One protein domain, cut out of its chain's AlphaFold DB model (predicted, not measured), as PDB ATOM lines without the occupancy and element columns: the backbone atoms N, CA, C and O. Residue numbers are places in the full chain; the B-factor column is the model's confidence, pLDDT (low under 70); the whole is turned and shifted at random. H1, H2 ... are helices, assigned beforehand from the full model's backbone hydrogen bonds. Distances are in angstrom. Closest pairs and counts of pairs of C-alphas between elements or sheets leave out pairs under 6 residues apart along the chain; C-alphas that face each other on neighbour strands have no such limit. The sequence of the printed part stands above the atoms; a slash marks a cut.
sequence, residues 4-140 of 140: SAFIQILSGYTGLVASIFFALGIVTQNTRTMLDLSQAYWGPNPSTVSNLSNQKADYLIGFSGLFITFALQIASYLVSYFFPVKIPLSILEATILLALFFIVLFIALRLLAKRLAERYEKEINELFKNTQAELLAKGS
ATOM      1  N   SER A   4      -5.597  42.119 -13.839       85.44
ATOM      2  CA  SER A   4      -6.199  41.179 -14.790       85.44
ATOM      3  C   SER A   4      -5.320  39.952 -15.052       85.44
ATOM      4  O   SER A   4      -5.821  38.830 -15.031       85.44
ATOM      5  N   ALA A   5      -4.008  40.139 -15.223       83.50
ATOM      6  CA  ALA A   5      -3.065  39.037 -15.385       83.50
ATOM      7  C   ALA A   5      -2.986  38.187 -14.107       83.50
ATOM      8  O   ALA A   5      -2.890  36.965 -14.187       83.50
ATOM      9  N   PHE A   6      -3.066  38.811 -12.924       86.25
ATOM     10  CA  PHE A   6      -3.045  38.079 -11.653       86.25
ATOM     11  C   PHE A   6      -4.267  37.168 -11.518       86.25
ATOM     12  O   PHE A   6      -4.120  35.984 -11.218       86.25
ATOM     13  N   ILE A   7      -5.460  37.686 -11.824       91.19
ATOM     14  CA  ILE A   7      -6.700  36.903 -11.814       91.19
ATOM     15  C   ILE A   7      -6.672  35.777 -12.856       91.19
ATOM     16  O   ILE A   7      -7.124  34.674 -12.556       91.19
ATOM     17  N   GLN A   8      -6.112  36.004 -14.049       85.56
ATOM     18  CA  GLN A   8      -5.977  34.959 -15.074       85.56
ATOM     19  C   GLN A   8      -5.067  33.816 -14.618       85.56
ATOM     20  O   GLN A   8      -5.419  32.648 -14.777       85.56
ATOM     21  N   ILE A   9      -3.925  34.140 -14.006       84.38
ATOM     22  CA  ILE A   9      -3.006  33.135 -13.465       84.38
ATOM     23  C   ILE A   9      -3.664  32.372 -12.310       84.38
ATOM     24  O   ILE A   9      -3.637  31.141 -12.296       84.38
ATOM     25  N   LEU A  10      -4.304  33.081 -11.375       89.38
ATOM     26  CA  LEU A  10      -5.020  32.464 -10.260       89.38
ATOM     27  C   LEU A  10      -6.123  31.520 -10.760       89.38
ATOM     28  O   LEU A  10      -6.187  30.374 -10.324       89.38
ATOM     29  N   SER A  11      -6.937  31.967 -11.720       87.88
ATOM     30  CA  SER A  11      -7.988  31.160 -12.348       87.88
ATOM     31  C   SER A  11      -7.425  29.907 -13.025       87.88
ATOM     32  O   SER A  11      -7.972  28.820 -12.831       87.88
ATOM     33  N   GLY A  12      -6.303  30.029 -13.743       85.00
ATOM     34  CA  GLY A  12      -5.610  28.894 -14.352       85.00
ATOM     35  C   GLY A  12      -5.157  27.858 -13.319       85.00
ATOM     36  O   GLY A  12      -5.432  26.669 -13.480       85.00
ATOM     37  N   TYR A  13      -4.537  28.294 -12.217       86.50
ATOM     38  CA  TYR A  13      -4.106  27.392 -11.142       86.50
ATOM     39  C   TYR A  13      -5.277  26.754 -10.391       86.50
ATOM     40  O   TYR A  13      -5.244  25.553 -10.121       86.50
ATOM     41  N   THR A  14      -6.332  27.510 -10.079       88.81
ATOM     42  CA  THR A  14      -7.543  26.954  -9.459       88.81
ATOM     43  C   THR A  14      -8.198  25.919 -10.374       88.81
ATOM     44  O   THR A  14      -8.574  24.843  -9.906       88.81
ATOM     45  N   GLY A  15      -8.280  26.200 -11.678       87.50
ATOM     46  CA  GLY A  15      -8.783  25.260 -12.678       87.50
ATOM     47  C   GLY A  15      -7.951  23.978 -12.748       87.50
ATOM     48  O   GLY A  15      -8.515  22.883 -12.763       87.50
ATOM     49  N   LEU A  16      -6.620  24.099 -12.705       84.31
ATOM     50  CA  LEU A  16      -5.715  22.952 -12.684       84.31
ATOM     51  C   LEU A  16      -5.961  22.069 -11.453       84.31
ATOM     52  O   LEU A  16      -6.146  20.862 -11.601       84.31
ATOM     53  N   VAL A  17      -6.036  22.654 -10.253       88.69
ATOM     54  CA  VAL A  17      -6.311  21.902  -9.015       88.69
ATOM     55  C   VAL A  17      -7.668  21.200  -9.091       88.69
ATOM     56  O   VAL A  17      -7.749  20.002  -8.824       88.69
ATOM     57  N   ALA A  18      -8.721  21.901  -9.519       86.75
ATOM     58  CA  ALA A  18     -10.050  21.312  -9.683       86.75
ATOM     59  C   ALA A  18     -10.037  20.126 -10.666       86.75
ATOM     60  O   ALA A  18     -10.646  19.088 -10.398       86.75
ATOM     61  N   SER A  19      -9.288  20.242 -11.767       84.94
ATOM     62  CA  SER A  19      -9.154  19.167 -12.754       84.94
ATOM     63  C   SER A  19      -8.462  17.921 -12.194       84.94
ATOM     64  O   SER A  19      -8.859  16.813 -12.543       84.94
ATOM     65  N   ILE A  20      -7.494  18.076 -11.281       86.44
ATOM     66  CA  ILE A  20      -6.813  16.953 -10.616       86.44
ATOM     67  C   ILE A  20      -7.789  16.183  -9.725       86.44
ATOM     68  O   ILE A  20      -7.854  14.958  -9.806       86.44
ATOM     69  N   PHE A  21      -8.579  16.880  -8.903       87.06
ATOM     70  CA  PHE A  21      -9.584  16.227  -8.054       87.06
ATOM     71  C   PHE A  21     -10.640  15.493  -8.882       87.06
ATOM     72  O   PHE A  21     -10.999  14.360  -8.562       87.06
ATOM     73  N   PHE A  22     -11.084  16.105  -9.979       83.56
ATOM     74  CA  PHE A  22     -11.985  15.466 -10.932       83.56
ATOM     75  C   PHE A  22     -11.371  14.195 -11.546       83.56
ATOM     76  O   PHE A  22     -12.023  13.154 -11.608       83.56
ATOM     77  N   ALA A  23     -10.096  14.249 -11.937       83.12
ATOM     78  CA  ALA A  23      -9.372  13.118 -12.509       83.12
ATOM     79  C   ALA A  23      -9.236  11.948 -11.542       83.12
ATOM     80  O   ALA A  23      -9.480  10.803 -11.916       83.12
ATOM     81  N   LEU A  24      -8.845  12.234 -10.297       85.94
ATOM     82  CA  LEU A  24      -8.610  11.214  -9.282       85.94
ATOM     83  C   LEU A  24      -9.868  10.383  -9.036       85.94
ATOM     84  O   LEU A  24      -9.768   9.160  -8.968       85.94
ATOM     85  N   GLY A  25     -11.047  11.009  -8.984       80.62
ATOM     86  CA  GLY A  25     -12.308  10.283  -8.805       80.62
ATOM     87  C   GLY A  25     -12.569   9.243  -9.900       80.62
ATOM     88  O   GLY A  25     -13.023   8.140  -9.615       80.62
ATOM     89  N   ILE A  26     -12.216   9.555 -11.146       81.81
ATOM     90  CA  ILE A  26     -12.470   8.681 -12.299       81.81
ATOM     91  C   ILE A  26     -11.353   7.660 -12.511       81.81
ATOM     92  O   ILE A  26     -11.618   6.496 -12.811       81.81
ATOM     93  N   VAL A  27     -10.097   8.069 -12.337       83.12
ATOM     94  CA  VAL A  27      -8.934   7.186 -12.499       83.12
ATOM     95  C   VAL A  27      -8.925   6.095 -11.427       83.12
ATOM     96  O   VAL A  27      -8.550   4.959 -11.714       83.12
ATOM     97  N   THR A  28      -9.372   6.410 -10.208       85.75
ATOM     98  CA  THR A  28      -9.435   5.433  -9.107       85.75
ATOM     99  C   THR A  28     -10.611   4.462  -9.220       85.75
ATOM    100  O   THR A  28     -10.573   3.393  -8.608       85.75
ATOM    101  N   GLN A  29     -11.628   4.769 -10.034       87.19
ATOM    102  CA  GLN A  29     -12.752   3.870 -10.276       87.19
ATOM    103  C   GLN A  29     -12.289   2.663 -11.102       87.19
ATOM    104  O   GLN A  29     -12.149   2.732 -12.323       87.19
ATOM    105  N   ASN A  30     -12.035   1.530 -10.453       91.44
ATOM    106  CA  ASN A  30     -11.610   0.304 -11.128       91.44
ATOM    107  C   ASN A  30     -12.809  -0.497 -11.683       91.44
ATOM    108  O   ASN A  30     -13.965  -0.258 -11.333       91.44
ATOM    109  N   THR A  31     -12.536  -1.457 -12.571       91.62
ATOM    110  CA  THR A  31     -13.570  -2.308 -13.191       91.62
ATOM    111  C   THR A  31     -14.285  -3.209 -12.188       91.62
ATOM    112  O   THR A  31     -15.434  -3.569 -12.418       91.62
ATOM    113  N   ARG A  32     -13.660  -3.521 -11.046       91.94
ATOM    114  CA  ARG A  32     -14.288  -4.292  -9.966       91.94
ATOM    115  C   ARG A  32     -15.392  -3.504  -9.274       91.94
ATOM    116  O   ARG A  32     -16.508  -3.989  -9.185       91.94
ATOM    117  N   THR A  33     -15.126  -2.259  -8.897       91.69
ATOM    118  CA  THR A  33     -16.136  -1.348  -8.352       91.69
ATOM    119  C   THR A  33     -17.255  -1.109  -9.361       91.69
ATOM    120  O   THR A  33     -18.418  -1.065  -8.982       91.69
ATOM    121  N   MET A  34     -16.937  -0.990 -10.654       93.25
ATOM    122  CA  MET A  34     -17.964  -0.881 -11.697       93.25
ATOM    123  C   MET A  34     -18.817  -2.149 -11.803       93.25
ATOM    124  O   MET A  34     -20.032  -2.043 -11.950       93.25
ATOM    125  N   LEU A  35     -18.202  -3.332 -11.699       93.06
ATOM    126  CA  LEU A  35     -18.923  -4.600 -11.653       93.06
ATOM    127  C   LEU A  35     -19.859  -4.637 -10.441       93.06
ATOM    128  O   LEU A  35     -21.045  -4.894 -10.625       93.06
ATOM    129  N   ASP A  36     -19.359  -4.314  -9.248       91.75
ATOM    130  CA  ASP A  36     -20.135  -4.291  -8.002       91.75
ATOM    131  C   ASP A  36     -21.331  -3.329  -8.099       91.75
ATOM    132  O   ASP A  36     -22.451  -3.692  -7.748       91.75
ATOM    133  N   LEU A  37     -21.127  -2.134  -8.664       92.19
ATOM    134  CA  LEU A  37     -22.189  -1.148  -8.915       92.19
ATOM    135  C   LEU A  37     -23.203  -1.600  -9.974       92.19
ATOM    136  O   LEU A  37     -24.325  -1.094 -10.010       92.19
ATOM    137  N   SER A  38     -22.815  -2.516 -10.859       92.94
ATOM    138  CA  SER A  38     -23.685  -3.039 -11.913       92.94
ATOM    139  C   SER A  38     -24.498  -4.265 -11.497       92.94
ATOM    140  O   SER A  38     -25.388  -4.665 -12.250       92.94
ATOM    141  N   GLN A  39     -24.220  -4.862 -10.332       90.12
ATOM    142  CA  GLN A  39     -24.892  -6.078  -9.870       90.12
ATOM    143  C   GLN A  39     -26.398  -5.860  -9.663       90.12
ATOM    144  O   GLN A  39     -26.833  -4.911  -9.012       90.12
ATOM    145  N   ALA A  40     -27.194  -6.790 -10.182       87.12
ATOM    146  CA  ALA A  40     -28.600  -6.984  -9.852       87.12
ATOM    147  C   ALA A  40     -28.792  -8.367  -9.201       87.12
ATOM    148  O   ALA A  40     -27.842  -9.131  -9.039       87.12
ATOM    149  N   TYR A  41     -30.034  -8.713  -8.841       79.06
ATOM    150  CA  TYR A  41     -30.345  -9.945  -8.096       79.06
ATOM    151  C   TYR A  41     -29.828 -11.236  -8.771       79.06
ATOM    152  O   TYR A  41     -29.482 -12.189  -8.083       79.06
ATOM    153  N   TRP A  42     -29.740 -11.260 -10.106       81.19
ATOM    154  CA  TRP A  42     -29.345 -12.436 -10.900       81.19
ATOM    155  C   TRP A  42     -28.022 -12.261 -11.664       81.19
ATOM    156  O   TRP A  42     -27.729 -13.036 -12.573       81.19
ATOM    157  N   GLY A  43     -27.231 -11.241 -11.327       87.50
ATOM    158  CA  GLY A  43     -26.000 -10.880 -12.034       87.50
ATOM    159  C   GLY A  43     -26.008  -9.437 -12.541       87.50
ATOM    160  O   GLY A  43     -26.946  -8.687 -12.258       87.50
ATOM    161  N   PRO A  44     -24.966  -9.012 -13.273       89.62
ATOM    162  CA  PRO A  44     -24.806  -7.628 -13.689       89.62
ATOM    163  C   PRO A  44     -25.873  -7.214 -14.703       89.62
ATOM    164  O   PRO A  44     -26.169  -7.931 -15.661       89.62
ATOM    165  N   ASN A  45     -26.431  -6.020 -14.517       94.69
ATOM    166  CA  ASN A  45     -27.338  -5.421 -15.481       94.69
ATOM    167  C   ASN A  45     -26.535  -4.890 -16.687       94.69
ATOM    168  O   ASN A  45     -25.739  -3.960 -16.518       94.69
ATOM    169  N   PRO A  46     -26.756  -5.412 -17.910       92.50
ATOM    170  CA  PRO A  46     -25.977  -5.031 -19.087       92.50
ATOM    171  C   PRO A  46     -26.097  -3.542 -19.435       92.50
ATOM    172  O   PRO A  46     -25.119  -2.939 -19.880       92.50
ATOM    173  N   SER A  47     -27.254  -2.912 -19.194       94.69
ATOM    174  CA  SER A  47     -27.405  -1.474 -19.451       94.69
ATOM    175  C   SER A  47     -26.571  -0.644 -18.477       94.69
ATOM    176  O   SER A  47     -25.924   0.319 -18.886       94.69
ATOM    177  N   THR A  48     -26.505  -1.054 -17.209       94.44
ATOM    178  CA  THR A  48     -25.661  -0.408 -16.200       94.44
ATOM    179  C   THR A  48     -24.180  -0.572 -16.527       94.44
ATOM    180  O   THR A  48     -23.444   0.411 -16.471       94.44
ATOM    181  N   VAL A  49     -23.739  -1.769 -16.934       95.38
ATOM    182  CA  VAL A  49     -22.345  -2.012 -17.354       95.38
ATOM    183  C   VAL A  49     -21.960  -1.104 -18.522       95.38
ATOM    184  O   VAL A  49     -20.919  -0.442 -18.466       95.38
ATOM    185  N   SER A  50     -22.801  -1.030 -19.556       96.50
ATOM    186  CA  SER A  50     -22.524  -0.194 -20.725       96.50
ATOM    187  C   SER A  50     -22.511   1.296 -20.366       96.50
ATOM    188  O   SER A  50     -21.595   2.024 -20.751       96.50
ATOM    189  N   ASN A  51     -23.460   1.762 -19.547       96.00
ATOM    190  CA  ASN A  51     -23.511   3.156 -19.100       96.00
ATOM    191  C   ASN A  51     -22.279   3.547 -18.274       96.00
ATOM    192  O   ASN A  51     -21.672   4.583 -18.545       96.00
ATOM    193  N   LEU A  52     -21.870   2.711 -17.315       94.69
ATOM    194  CA  LEU A  52     -20.669   2.948 -16.508       94.69
ATOM    195  C   LEU A  52     -19.402   2.954 -17.375       94.69
ATOM    196  O   LEU A  52     -18.529   3.801 -17.192       94.69
ATOM    197  N   SER A  53     -19.314   2.047 -18.349       96.31
ATOM    198  CA  SER A  53     -18.173   1.956 -19.270       96.31
ATOM    199  C   SER A  53     -18.056   3.190 -20.167       96.31
ATOM    200  O   SER A  53     -16.965   3.750 -20.300       96.31
ATOM    201  N   ASN A  54     -19.178   3.658 -20.723       96.31
ATOM    202  CA  ASN A  54     -19.241   4.898 -21.500       96.31
ATOM    203  C   ASN A  54     -18.884   6.117 -20.647       96.31
ATOM    204  O   ASN A  54     -18.048   6.920 -21.051       96.31
ATOM    205  N   GLN A  55     -19.454   6.221 -19.445       94.25
ATOM    206  CA  GLN A  55     -19.184   7.321 -18.524       94.25
ATOM    207  C   GLN A  55     -17.693   7.403 -18.170       94.25
ATOM    208  O   GLN A  55     -17.093   8.474 -18.257       94.25
ATOM    209  N   LYS A  56     -17.070   6.271 -17.825       94.12
ATOM    210  CA  LYS A  56     -15.638   6.222 -17.517       94.12
ATOM    211  C   LYS A  56     -14.778   6.640 -18.710       94.12
ATOM    212  O   LYS A  56     -13.829   7.406 -18.540       94.12
ATOM    213  N   ALA A  57     -15.097   6.151 -19.906       95.62
ATOM    214  CA  ALA A  57     -14.355   6.497 -21.111       95.62
ATOM    215  C   ALA A  57     -14.471   7.990 -21.456       95.62
ATOM    216  O   ALA A  57     -13.450   8.646 -21.674       95.62
ATOM    217  N   ASP A  58     -15.689   8.536 -21.442       94.44
ATOM    218  CA  ASP A  58     -15.943   9.954 -21.709       94.44
ATOM    219  C   ASP A  58     -15.215  10.847 -20.698       94.44
ATOM    220  O   ASP A  58     -14.593  11.840 -21.084       94.44
ATOM    221  N   TYR A  59     -15.201  10.468 -19.419       92.31
ATOM    222  CA  TYR A  59     -14.480  11.225 -18.404       92.31
ATOM    223  C   TYR A  59     -12.960  11.159 -18.540       92.31
ATOM    224  O   TYR A  59     -12.305  12.183 -18.357       92.31
ATOM    225  N   LEU A  60     -12.377  10.010 -18.890       92.62
ATOM    226  CA  LEU A  60     -10.928   9.905 -19.111       92.62
ATOM    227  C   LEU A  60     -10.465  10.747 -20.304       92.62
ATOM    228  O   LEU A  60      -9.433  11.422 -20.231       92.62
ATOM    229  N   ILE A  61     -11.242  10.741 -21.390       94.06
ATOM    230  CA  ILE A  61     -10.978  11.573 -22.566       94.06
ATOM    231  C   ILE A  61     -11.155  13.055 -22.231       94.06
ATOM    232  O   ILE A  61     -10.265  13.855 -22.523       94.06
ATOM    233  N   GLY A  62     -12.256  13.419 -21.570       91.56
ATOM    234  CA  GLY A  62     -12.513  14.790 -21.131       91.56
ATOM    235  C   GLY A  62     -11.418  15.319 -20.205       91.56
ATOM    236  O   GLY A  62     -10.906  16.417 -20.419       91.56
ATOM    237  N   PHE A  63     -10.987  14.514 -19.231       89.19
ATOM    238  CA  PHE A  63      -9.882  14.857 -18.337       89.19
ATOM    239  C   PHE A  63      -8.572  15.073 -19.100       89.19
ATOM    240  O   PHE A  63      -7.888  16.069 -18.875       89.19
ATOM    241  N   SER A  64      -8.241  14.187 -20.040       90.50
ATOM    242  CA  SER A  64      -7.039  14.332 -20.866       90.50
ATOM    243  C   SER A  64      -7.075  15.633 -21.682       90.50
ATOM    244  O   SER A  64      -6.071  16.340 -21.768       90.50
ATOM    245  N   GLY A  65      -8.247  16.009 -22.208       91.38
ATOM    246  CA  GLY A  65      -8.466  17.298 -22.874       91.38
ATOM    247  C   GLY A  65      -8.276  18.503 -21.946       91.38
ATOM    248  O   GLY A  65      -7.624  19.478 -22.330       91.38
ATOM    249  N   LEU A  66      -8.786  18.436 -20.712       88.94
ATOM    250  CA  LEU A  66      -8.571  19.478 -19.701       88.94
ATOM    251  C   LEU A  66      -7.088  19.625 -19.356       88.94
ATOM    252  O   LEU A  66      -6.569  20.739 -19.352       88.94
ATOM    253  N   PHE A  67      -6.387  18.513 -19.134       86.94
ATOM    254  CA  PHE A  67      -4.958  18.525 -18.835       86.94
ATOM    255  C   PHE A  67      -4.147  19.180 -19.961       86.94
ATOM    256  O   PHE A  67      -3.333  20.067 -19.703       86.94
ATOM    257  N   ILE A  68      -4.420  18.811 -21.219       90.25
ATOM    258  CA  ILE A  68      -3.795  19.435 -22.395       90.25
ATOM    259  C   ILE A  68      -4.109  20.933 -22.446       90.25
ATOM    260  O   ILE A  68      -3.218  21.734 -22.715       90.25
ATOM    261  N   THR A  69      -5.346  21.331 -22.142       89.56
ATOM    262  CA  THR A  69      -5.746  22.745 -22.120       89.56
ATOM    263  C   THR A  69      -4.916  23.546 -21.118       89.56
ATOM    264  O   THR A  69      -4.389  24.600 -21.472       89.56
ATOM    265  N   PHE A  70      -4.724  23.041 -19.898       87.19
ATOM    266  CA  PHE A  70      -3.885  23.715 -18.902       87.19
ATOM    267  C   PHE A  70      -2.407  23.728 -19.293       87.19
ATOM    268  O   PHE A  70      -1.745  24.753 -19.136       87.19
ATOM    269  N   ALA A  71      -1.890  22.635 -19.859       87.94
ATOM    270  CA  ALA A  71      -0.524  22.595 -20.373       87.94
ATOM    271  C   ALA A  71      -0.302  23.650 -21.471       87.94
ATOM    272  O   ALA A  71       0.701  24.362 -21.446       87.94
ATOM    273  N   LEU A  72      -1.264  23.810 -22.387       89.25
ATOM    274  CA  LEU A  72      -1.232  24.832 -23.436       89.25
ATOM    275  C   LEU A  72      -1.360  26.253 -22.877       89.25
ATOM    276  O   LEU A  72      -0.679  27.149 -23.369       89.25
ATOM    277  N   GLN A  73      -2.183  26.472 -21.846       87.19
ATOM    278  CA  GLN A  73      -2.264  27.769 -21.162       87.19
ATOM    279  C   GLN A  73      -0.929  28.138 -20.507       87.19
ATOM    280  O   GLN A  73      -0.448  29.249 -20.685       87.19
ATOM    281  N   ILE A  74      -0.287  27.214 -19.790       83.94
ATOM    282  CA  ILE A  74       1.034  27.462 -19.190       83.94
ATOM    283  C   ILE A  74       2.074  27.718 -20.288       83.94
ATOM    284  O   ILE A  74       2.853  28.669 -20.203       83.94
ATOM    285  N   ALA A  75       2.063  26.903 -21.346       87.44
ATOM    286  CA  ALA A  75       2.967  27.060 -22.474       87.44
ATOM    287  C   ALA A  75       2.781  28.406 -23.186       87.44
ATOM    288  O   ALA A  75       3.777  29.005 -23.577       87.44
ATOM    289  N   SER A  76       1.556  28.925 -23.324       84.25
ATOM    290  CA  SER A  76       1.322  30.211 -23.995       84.25
ATOM    291  C   SER A  76       1.941  31.386 -23.230       84.25
ATOM    292  O   SER A  76       2.526  32.275 -23.857       84.25
ATOM    293  N   TYR A  77       1.908  31.357 -21.893       80.38
ATOM    294  CA  TYR A  77       2.593  32.350 -21.060       80.38
ATOM    295  C   TYR A  77       4.118  32.254 -21.191       80.38
ATOM    296  O   TYR A  77       4.786  33.279 -21.332       80.38
ATOM    297  N   LEU A  78       4.676  31.039 -21.191       83.25
ATOM    298  CA  LEU A  78       6.124  30.826 -21.298       83.25
ATOM    299  C   LEU A  78       6.659  31.158 -22.698       83.25
ATOM    300  O   LEU A  78       7.648  31.875 -22.830       83.25
ATOM    301  N   VAL A  79       6.003  30.678 -23.755       84.69
ATOM    302  CA  VAL A  79       6.420  30.906 -25.146       84.69
ATOM    303  C   VAL A  79       6.377  32.391 -25.483       84.69
ATOM    304  O   VAL A  79       7.333  32.890 -26.061       84.69
ATOM    305  N   SER A  80       5.345  33.122 -25.054       75.44
ATOM    306  CA  SER A  80       5.275  34.574 -25.287       75.44
ATOM    307  C   SER A  80       6.435  35.337 -24.638       75.44
ATOM    308  O   SER A  80       6.840  36.379 -25.147       75.44
ATOM    309  N   TYR A  81       6.981  34.822 -23.531       77.19
ATOM    310  CA  TYR A  81       8.114  35.424 -22.833       77.19
ATOM    311  C   TYR A  81       9.464  35.097 -23.492       77.19
ATOM    312  O   TYR A  81      10.310  35.979 -23.619       77.19
ATOM    313  N   PHE A  82       9.670  33.850 -23.933       81.81
ATOM    314  CA  PHE A  82      10.965  33.390 -24.457       81.81
ATOM    315  C   PHE A  82      11.100  33.453 -25.987       81.81
ATOM    316  O   PHE A  82      12.201  33.648 -26.497       81.81
ATOM    317  N   PHE A  83      10.005  33.294 -26.730       81.81
ATOM    318  CA  PHE A  83       9.998  33.177 -28.189       81.81
ATOM    319  C   PHE A  83       8.830  33.975 -28.783       81.81
ATOM    320  O   PHE A  83       7.751  33.419 -29.010       81.81
ATOM    321  N   PRO A  84       9.013  35.274 -29.080       75.69
ATOM    322  CA  PRO A  84       7.990  36.074 -29.743       75.69
ATOM    323  C   PRO A  84       7.836  35.634 -31.209       75.69
ATOM    324  O   PRO A  84       8.413  36.215 -32.129       75.69
ATOM    325  N   VAL A  85       7.063  34.572 -31.434       78.50
ATOM    326  CA  VAL A  85       6.740  34.054 -32.766       78.50
ATOM    327  C   VAL A  85       5.652  34.928 -33.383       78.50
ATOM    328  O   VAL A  85       4.546  35.035 -32.857       78.50
ATOM    329  N   LYS A  86       5.949  35.538 -34.534       79.94
ATOM    330  CA  LYS A  86       4.943  36.213 -35.360       79.94
ATOM    331  C   LYS A  86       4.416  35.224 -36.390       79.94
ATOM    332  O   LYS A  86       5.137  34.849 -37.309       79.94
ATOM    333  N   ILE A  87       3.167  34.803 -36.227       82.31
ATOM    334  CA  ILE A  87       2.490  33.953 -37.206       82.31
ATOM    335  C   ILE A  87       1.859  34.872 -38.263       82.31
ATOM    336  O   ILE A  87       1.069  35.742 -37.893       82.31
ATOM    337  N   PRO A  88       2.177  34.714 -39.560       88.44
ATOM    338  CA  PRO A  88       1.630  35.537 -40.636       88.44
ATOM    339  C   PRO A  88       0.234  35.045 -41.054       88.44
ATOM    340  O   PRO A  88      -0.022  34.811 -42.228       88.44
ATOM    341  N   LEU A  89      -0.655  34.830 -40.086       89.75
ATOM    342  CA  LEU A  89      -2.054  34.480 -40.323       89.75
ATOM    343  C   LEU A  89      -2.929  35.590 -39.763       89.75
ATOM    344  O   LEU A  89      -2.683  36.093 -38.662       89.75
ATOM    345  N   SER A  90      -3.974  35.956 -40.501       93.38
ATOM    346  CA  SER A  90      -5.019  36.795 -39.929       93.38
ATOM    347  C   SER A  90      -5.757  36.036 -38.821       93.38
ATOM    348  O   SER A  90      -5.815  34.804 -38.805       93.38
ATOM    349  N   ILE A  91      -6.360  36.779 -37.889       90.44
ATOM    350  CA  ILE A  91      -7.153  36.193 -36.799       90.44
ATOM    351  C   ILE A  91      -8.274  35.310 -37.366       90.44
ATOM    352  O   ILE A  91      -8.493  34.209 -36.871       90.44
ATOM    353  N   LEU A  92      -8.936  35.759 -38.440       94.12
ATOM    354  CA  LEU A  92     -10.028  35.024 -39.074       94.12
ATOM    355  C   LEU A  92      -9.559  33.685 -39.662       94.12
ATOM    356  O   LEU A  92     -10.178  32.656 -39.396       94.12
ATOM    357  N   GLU A  93      -8.459  33.679 -40.419       95.12
ATOM    358  CA  GLU A  93      -7.889  32.450 -40.991       95.12
ATOM    359  C   GLU A  93      -7.470  31.472 -39.890       95.12
ATOM    360  O   GLU A  93      -7.797  30.287 -39.961       95.12
ATOM    361  N   ALA A  94      -6.810  31.970 -38.839       92.88
ATOM    362  CA  ALA A  94      -6.418  31.156 -37.694       92.88
ATOM    363  C   ALA A  94      -7.637  30.542 -36.987       92.88
ATOM    364  O   ALA A  94      -7.629  29.353 -36.672       92.88
ATOM    365  N   THR A  95      -8.709  31.314 -36.775       93.38
ATOM    366  CA  THR A  95      -9.949  30.814 -36.164       93.38
ATOM    367  C   THR A  95     -10.613  29.737 -37.018       93.38
ATOM    368  O   THR A  95     -11.013  28.711 -36.474       93.38
ATOM    369  N   ILE A  96     -10.705  29.925 -38.339       96.50
ATOM    370  CA  ILE A  96     -11.310  28.933 -39.243       96.50
ATOM    371  C   ILE A  96     -10.495  27.635 -39.243       96.50
ATOM    372  O   ILE A  96     -11.064  26.554 -39.092       96.50
ATOM    373  N   LEU A  97      -9.165  27.731 -39.357       96.06
ATOM    374  CA  LEU A  97      -8.278  26.565 -39.328       96.06
ATOM    375  C   LEU A  97      -8.384  25.802 -38.003       96.06
ATOM    376  O   LEU A  97      -8.516  24.577 -38.009       96.06
ATOM    377  N   LEU A  98      -8.387  26.511 -36.871       94.44
ATOM    378  CA  LEU A  98      -8.557  25.898 -35.554       94.44
ATOM    379  C   LEU A  98      -9.941  25.262 -35.398       94.44
ATOM    380  O   LEU A  98     -10.032  24.152 -34.885       94.44
ATOM    381  N   ALA A  99     -11.010  25.905 -35.869       95.38
ATOM    382  CA  ALA A  99     -12.356  25.341 -35.804       95.38
ATOM    383  C   ALA A  99     -12.448  24.008 -36.563       95.38
ATOM    384  O   ALA A  99     -12.932  23.017 -36.013       95.38
ATOM    385  N   LEU A 100     -11.921  23.954 -37.792       97.56
ATOM    386  CA  LEU A 100     -11.862  22.717 -38.578       97.56
ATOM    387  C   LEU A 100     -11.032  21.639 -37.875       97.56
ATOM    388  O   LEU A 100     -11.465  20.490 -37.776       97.56
ATOM    389  N   PHE A 101      -9.874  22.015 -37.330       96.62
ATOM    390  CA  PHE A 101      -9.038  21.113 -36.545       96.62
ATOM    391  C   PHE A 101      -9.790  20.540 -35.333       96.62
ATOM    392  O   PHE A 101      -9.781  19.326 -35.132       96.62
ATOM    393  N   PHE A 102     -10.490  21.374 -34.560       95.56
ATOM    394  CA  PHE A 102     -11.234  20.931 -33.378       95.56
ATOM    395  C   PHE A 102     -12.444  20.055 -33.719       95.56
ATOM    396  O   PHE A 102     -12.749  19.145 -32.951       95.56
ATOM    397  N   ILE A 103     -13.093  20.253 -34.870       97.62
ATOM    398  CA  ILE A 103     -14.152  19.348 -35.350       97.62
ATOM    399  C   ILE A 103     -13.578  17.954 -35.620       97.62
ATOM    400  O   ILE A 103     -14.112  16.955 -35.131       97.62
ATOM    401  N   VAL A 104     -12.469  17.873 -36.360       98.06
ATOM    402  CA  VAL A 104     -11.806  16.594 -36.661       98.06
ATOM    403  C   VAL A 104     -11.313  15.927 -35.377       98.06
ATOM    404  O   VAL A 104     -11.546  14.734 -35.169       98.06
ATOM    405  N   LEU A 105     -10.693  16.702 -34.484       96.44
ATOM    406  CA  LEU A 105     -10.229  16.226 -33.186       96.44
ATOM    407  C   LEU A 105     -11.389  15.689 -32.342       96.44
ATOM    408  O   LEU A 105     -11.276  14.608 -31.773       96.44
ATOM    409  N   PHE A 106     -12.521  16.395 -32.294       96.25
ATOM    410  CA  PHE A 106     -13.704  15.957 -31.559       96.25
ATOM    411  C   PHE A 106     -14.209  14.602 -32.059       96.25
ATOM    412  O   PHE A 106     -14.435  13.696 -31.255       96.25
ATOM    413  N   ILE A 107     -14.328  14.421 -33.378       97.94
ATOM    414  CA  ILE A 107     -14.747  13.143 -33.970       97.94
ATOM    415  C   ILE A 107     -13.760  12.033 -33.588       97.94
ATOM    416  O   ILE A 107     -14.179  10.968 -33.130       97.94
ATOM    417  N   ALA A 108     -12.455  12.286 -33.717       97.75
ATOM    418  CA  ALA A 108     -11.422  11.320 -33.351       97.75
ATOM    419  C   ALA A 108     -11.502  10.924 -31.864       97.75
ATOM    420  O   ALA A 108     -11.461   9.735 -31.537       97.75
ATOM    421  N   LEU A 109     -11.686  11.895 -30.968       96.75
ATOM    422  CA  LEU A 109     -11.827  11.663 -29.530       96.75
ATOM    423  C   LEU A 109     -13.112  10.900 -29.185       96.75
ATOM    424  O   LEU A 109     -13.072  10.026 -28.323       96.75
ATOM    425  N   ARG A 110     -14.234  11.148 -29.874       97.00
ATOM    426  CA  ARG A 110     -15.476  10.371 -29.683       97.00
ATOM    427  C   ARG A 110     -15.322   8.920 -30.129       97.00
ATOM    428  O   ARG A 110     -15.803   8.019 -29.443       97.00
ATOM    429  N   LEU A 111     -14.624   8.670 -31.236       97.81
ATOM    430  CA  LEU A 111     -14.310   7.306 -31.672       97.81
ATOM    431  C   LEU A 111     -13.395   6.594 -30.670       97.81
ATOM    432  O   LEU A 111     -13.600   5.415 -30.377       97.81
ATOM    433  N   LEU A 112     -12.411   7.308 -30.123       97.81
ATOM    434  CA  LEU A 112     -11.527   6.779 -29.090       97.81
ATOM    435  C   LEU A 112     -12.292   6.459 -27.797       97.81
ATOM    436  O   LEU A 112     -12.113   5.372 -27.252       97.81
ATOM    437  N   ALA A 113     -13.181   7.353 -27.355       96.94
ATOM    438  CA  ALA A 113     -14.039   7.138 -26.190       96.94
ATOM    439  C   ALA A 113     -14.904   5.882 -26.360       96.94
ATOM    440  O   ALA A 113     -14.916   5.022 -25.483       96.94
ATOM    441  N   LYS A 114     -15.534   5.709 -27.530       97.44
ATOM    442  CA  LYS A 114     -16.328   4.512 -27.832       97.44
ATOM    443  C   LYS A 114     -15.496   3.227 -27.733       97.44
ATOM    444  O   LYS A 114     -15.909   2.281 -27.071       97.44
ATOM    445  N   ARG A 115     -14.303   3.200 -28.337       97.75
ATOM    446  CA  ARG A 115     -13.400   2.033 -28.261       97.75
ATOM    447  C   ARG A 115     -12.965   1.726 -26.829       97.75
ATOM    448  O   ARG A 115     -12.834   0.563 -26.457       97.75
ATOM    449  N   LEU A 116     -12.717   2.762 -26.033       97.00
ATOM    450  CA  LEU A 116     -12.327   2.610 -24.637       97.00
ATOM    451  C   LEU A 116     -13.490   2.087 -23.779       97.00
ATOM    452  O   LEU A 116     -13.276   1.223 -22.932       97.00
ATOM    453  N   ALA A 117     -14.717   2.540 -24.040       97.44
ATOM    454  CA  ALA A 117     -15.921   2.029 -23.391       97.44
ATOM    455  C   ALA A 117     -16.141   0.541 -23.701       97.44
ATOM    456  O   ALA A 117     -16.316  -0.255 -22.783       97.44
ATOM    457  N   GLU A 118     -16.030   0.144 -24.973       97.75
ATOM    458  CA  GLU A 118     -16.120  -1.264 -25.390       97.75
ATOM    459  C   GLU A 118     -15.071  -2.141 -24.689       97.75
ATOM    460  O   GLU A 118     -15.340  -3.292 -24.341       97.75
ATOM    461  N   ARG A 119     -13.867  -1.605 -24.459       97.38
ATOM    462  CA  ARG A 119     -12.826  -2.295 -23.693       97.38
ATOM    463  C   ARG A 119     -13.232  -2.484 -22.229       97.38
ATOM    464  O   ARG A 119     -13.111  -3.599 -21.730       97.38
ATOM    465  N   TYR A 120     -13.717  -1.444 -21.550       96.75
ATOM    466  CA  TYR A 120     -14.156  -1.566 -20.154       96.75
ATOM    467  C   TYR A 120     -15.341  -2.517 -19.995       96.75
ATOM    468  O   TYR A 120     -15.365  -3.307 -19.054       96.75
ATOM    469  N   GLU A 121     -16.279  -2.506 -20.937       96.88
ATOM    470  CA  GLU A 121     -17.410  -3.431 -20.942       96.88
ATOM    471  C   GLU A 121     -16.939  -4.890 -21.050       96.88
ATOM    472  O   GLU A 121     -17.415  -5.758 -20.314       96.88
ATOM    473  N   LYS A 122     -15.950  -5.171 -21.911       96.50
ATOM    474  CA  LYS A 122     -15.322  -6.501 -21.996       96.50
ATOM    475  C   LYS A 122     -14.632  -6.894 -20.692       96.50
ATOM    476  O   LYS A 122     -14.894  -7.983 -20.191       96.50
ATOM    477  N   GLU A 123     -13.823  -6.003 -20.118       96.06
ATOM    478  CA  GLU A 123     -13.104  -6.258 -18.860       96.06
ATOM    479  C   GLU A 123     -14.070  -6.567 -17.696       96.06
ATOM    480  O   GLU A 123     -13.820  -7.481 -16.911       96.06
ATOM    481  N   ILE A 124     -15.201  -5.858 -17.596       95.38
ATOM    482  CA  ILE A 124     -16.225  -6.106 -16.565       95.38
ATOM    483  C   ILE A 124     -16.888  -7.476 -16.759       95.38
ATOM    484  O   ILE A 124     -17.047  -8.234 -15.800       95.38
ATOM    485  N   ASN A 125     -17.251  -7.816 -17.995       94.81
ATOM    486  CA  ASN A 125     -17.887  -9.094 -18.310       94.81
ATOM    487  C   ASN A 125     -16.951 -10.291 -18.073       94.81
ATOM    488  O   ASN A 125     -17.392 -11.337 -17.595       94.81
ATOM    489  N   GLU A 126     -15.664 -10.155 -18.391       95.69
ATOM    490  CA  GLU A 126     -14.647 -11.166 -18.086       95.69
ATOM    491  C   GLU A 126     -14.475 -11.348 -16.576       95.69
ATOM    492  O   GLU A 126     -14.485 -12.476 -16.080       95.69
ATOM    493  N   LEU A 127     -14.406 -10.243 -15.829       95.06
ATOM    494  CA  LEU A 127     -14.302 -10.276 -14.373       95.06
ATOM    495  C   LEU A 127     -15.504 -10.980 -13.727       95.06
ATOM    496  O   LEU A 127     -15.329 -11.778 -12.802       95.06
ATOM    497  N   PHE A 128     -16.713 -10.734 -14.233       94.06
ATOM    498  CA  PHE A 128     -17.921 -11.415 -13.768       94.06
ATOM    499  C   PHE A 128     -17.855 -12.930 -13.995       94.06
ATOM    500  O   PHE A 128     -18.079 -13.696 -13.058       94.06
ATOM    501  N   LYS A 129     -17.491 -13.367 -15.209       94.50
ATOM    502  CA  LYS A 129     -17.369 -14.797 -15.549       94.50
ATOM    503  C   LYS A 129     -16.366 -15.514 -14.648       94.50
ATOM    504  O   LYS A 129     -16.669 -16.590 -14.140       94.50
ATOM    505  N   ASN A 130     -15.207 -14.899 -14.412       94.44
ATOM    506  CA  ASN A 130     -14.179 -15.459 -13.534       94.44
ATOM    507  C   ASN A 130     -14.685 -15.578 -12.089       94.44
ATOM    508  O   ASN A 130     -14.556 -16.632 -11.473       94.44
ATOM    509  N   THR A 131     -15.346 -14.532 -11.581       92.06
ATOM    510  CA  THR A 131     -15.929 -14.531 -10.229       92.06
ATOM    511  C   THR A 131     -16.987 -15.628 -10.069       92.06
ATOM    512  O   THR A 131     -17.018 -16.324  -9.056       92.06
ATOM    513  N   GLN A 132     -17.841 -15.827 -11.074       92.19
ATOM    514  CA  GLN A 132     -18.867 -16.869 -11.051       92.19
ATOM    515  C   GLN A 132     -18.257 -18.278 -11.074       92.19
ATOM    516  O   GLN A 132     -18.693 -19.145 -10.317       92.19
ATOM    517  N   ALA A 133     -17.229 -18.505 -11.896       92.69
ATOM    518  CA  ALA A 133     -16.521 -19.781 -11.956       92.69
ATOM    519  C   ALA A 133     -15.849 -20.136 -10.616       92.69
ATOM    520  O   ALA A 133     -15.948 -21.273 -10.160       92.69
ATOM    521  N   GLU A 134     -15.231 -19.157  -9.948       92.94
ATOM    522  CA  GLU A 134     -14.635 -19.344  -8.619       92.94
ATOM    523  C   GLU A 134     -15.670 -19.704  -7.545       92.94
ATOM    524  O   GLU A 134     -15.396 -20.534  -6.678       92.94
ATOM    525  N   LEU A 135     -16.856 -19.089  -7.584       90.69
ATOM    526  CA  LEU A 135     -17.937 -19.390  -6.642       90.69
ATOM    527  C   LEU A 135     -18.478 -20.809  -6.834       90.69
ATOM    528  O   LEU A 135     -18.706 -21.509  -5.851       90.69
ATOM    529  N   LEU A 136     -18.633 -21.248  -8.085       92.50
ATOM    530  CA  LEU A 136     -19.072 -22.608  -8.401       92.50
ATOM    531  C   LEU A 136     -18.048 -23.656  -7.948       92.50
ATOM    532  O   LEU A 136     -18.439 -24.653  -7.353       92.50
ATOM    533  N   ALA A 137     -16.752 -23.400  -8.147       93.25
ATOM    534  CA  ALA A 137     -15.681 -24.305  -7.723       93.25
ATOM    535  C   ALA A 137     -15.539 -24.434  -6.195       93.25
ATOM    536  O   ALA A 137     -15.024 -25.435  -5.710       93.25
ATOM    537  N   LYS A 138     -15.963 -23.421  -5.429       90.31
ATOM    538  CA  LYS A 138     -15.971 -23.459  -3.953       90.31
ATOM    539  C   LYS A 138     -17.236 -24.092  -3.369       90.31
ATOM    540  O   LYS A 138     -17.238 -24.435  -2.191       90.31
ATOM    541  N   GLY A 139     -18.313 -24.166  -4.154       82.12
ATOM    542  CA  GLY A 139     -19.598 -24.740  -3.747       82.12
ATOM    543  C   GLY A 139     -19.776 -26.223  -4.094       82.12
ATOM    544  O   GLY A 139     -20.756 -26.813  -3.646       82.12
ATOM    545  N   SER A 140     -18.868 -26.798  -4.891       62.16
ATOM    546  CA  SER A 140     -18.781 -28.224  -5.249       62.16
ATOM    547  C   SER A 140     -17.827 -28.985  -4.339       62.16
ATOM    548  O   SER A 140     -18.169 -30.121  -3.951       62.16
TER     549      SER A 140
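This is residues 4 to 140 of the 140 residues of an uncharacterized protein of Azotobacter beijerinckii (UniProt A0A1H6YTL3). Two long helices, H3 and H4, meet as a long V whose open end is bridged by residues 83 to 90, while H4 runs on past the meeting place and its residues 133 to 139 stick out. H1 packs along H3, which lies between H1 and H4, and short H2 packs across H4 near the start of H3. The printed part has 137 residues with four named helices, H1 to H4 in order, and no named strand: the class is all helix. It is a rod spanning 75 by 31 by 21 A, only just extended, close to loose, with a radius of gyration of the C-alphas of 21.7 A.

Find C-alpha 4 at (-6.199, 41.179, -14.790); from there H1 runs 34.2 A through residues 4 to 27. H2 is residues 31 to 38, 10.2 A. H3, residues 46 to 82, covers 53.6 A and ends at C-alpha 82, (10.965, 33.390, -24.457). H4, residues 91 to 139, covers 70.4 A and ends at C-alpha 139, (-19.598, -24.740, -3.747).

Begin at the hub, H3, which touches the three other helices. With residues 56 to 73 it touches H1, opposite ways at a shallow tilt of 29 degrees; the closest C-alphas, of Ala 23 and Phe 63, are 6.1 A apart. H3 and H4 form a helical hairpin at a steep tilt of 40 degrees; look at Ser 53 and Ala 117, their closest C-alphas, 4.7 A apart. H2 touches H4 about perpendicular, at 79 degrees, closest at the C-alphas of Thr 31 and Ile 124, 5.7 A. H1 and H4 are apart. Every O i to N i+4 pair is within hydrogen-bond range in H2, H3 and H4, and 19 of 20 are in H1.

The C-alphas farthest apart, of Pro 88 and Ser 140, are 75.7 A apart. The printed part has no cut and no long link. Residue 140, the chain's last, is the one printed residue with pLDDT under 70.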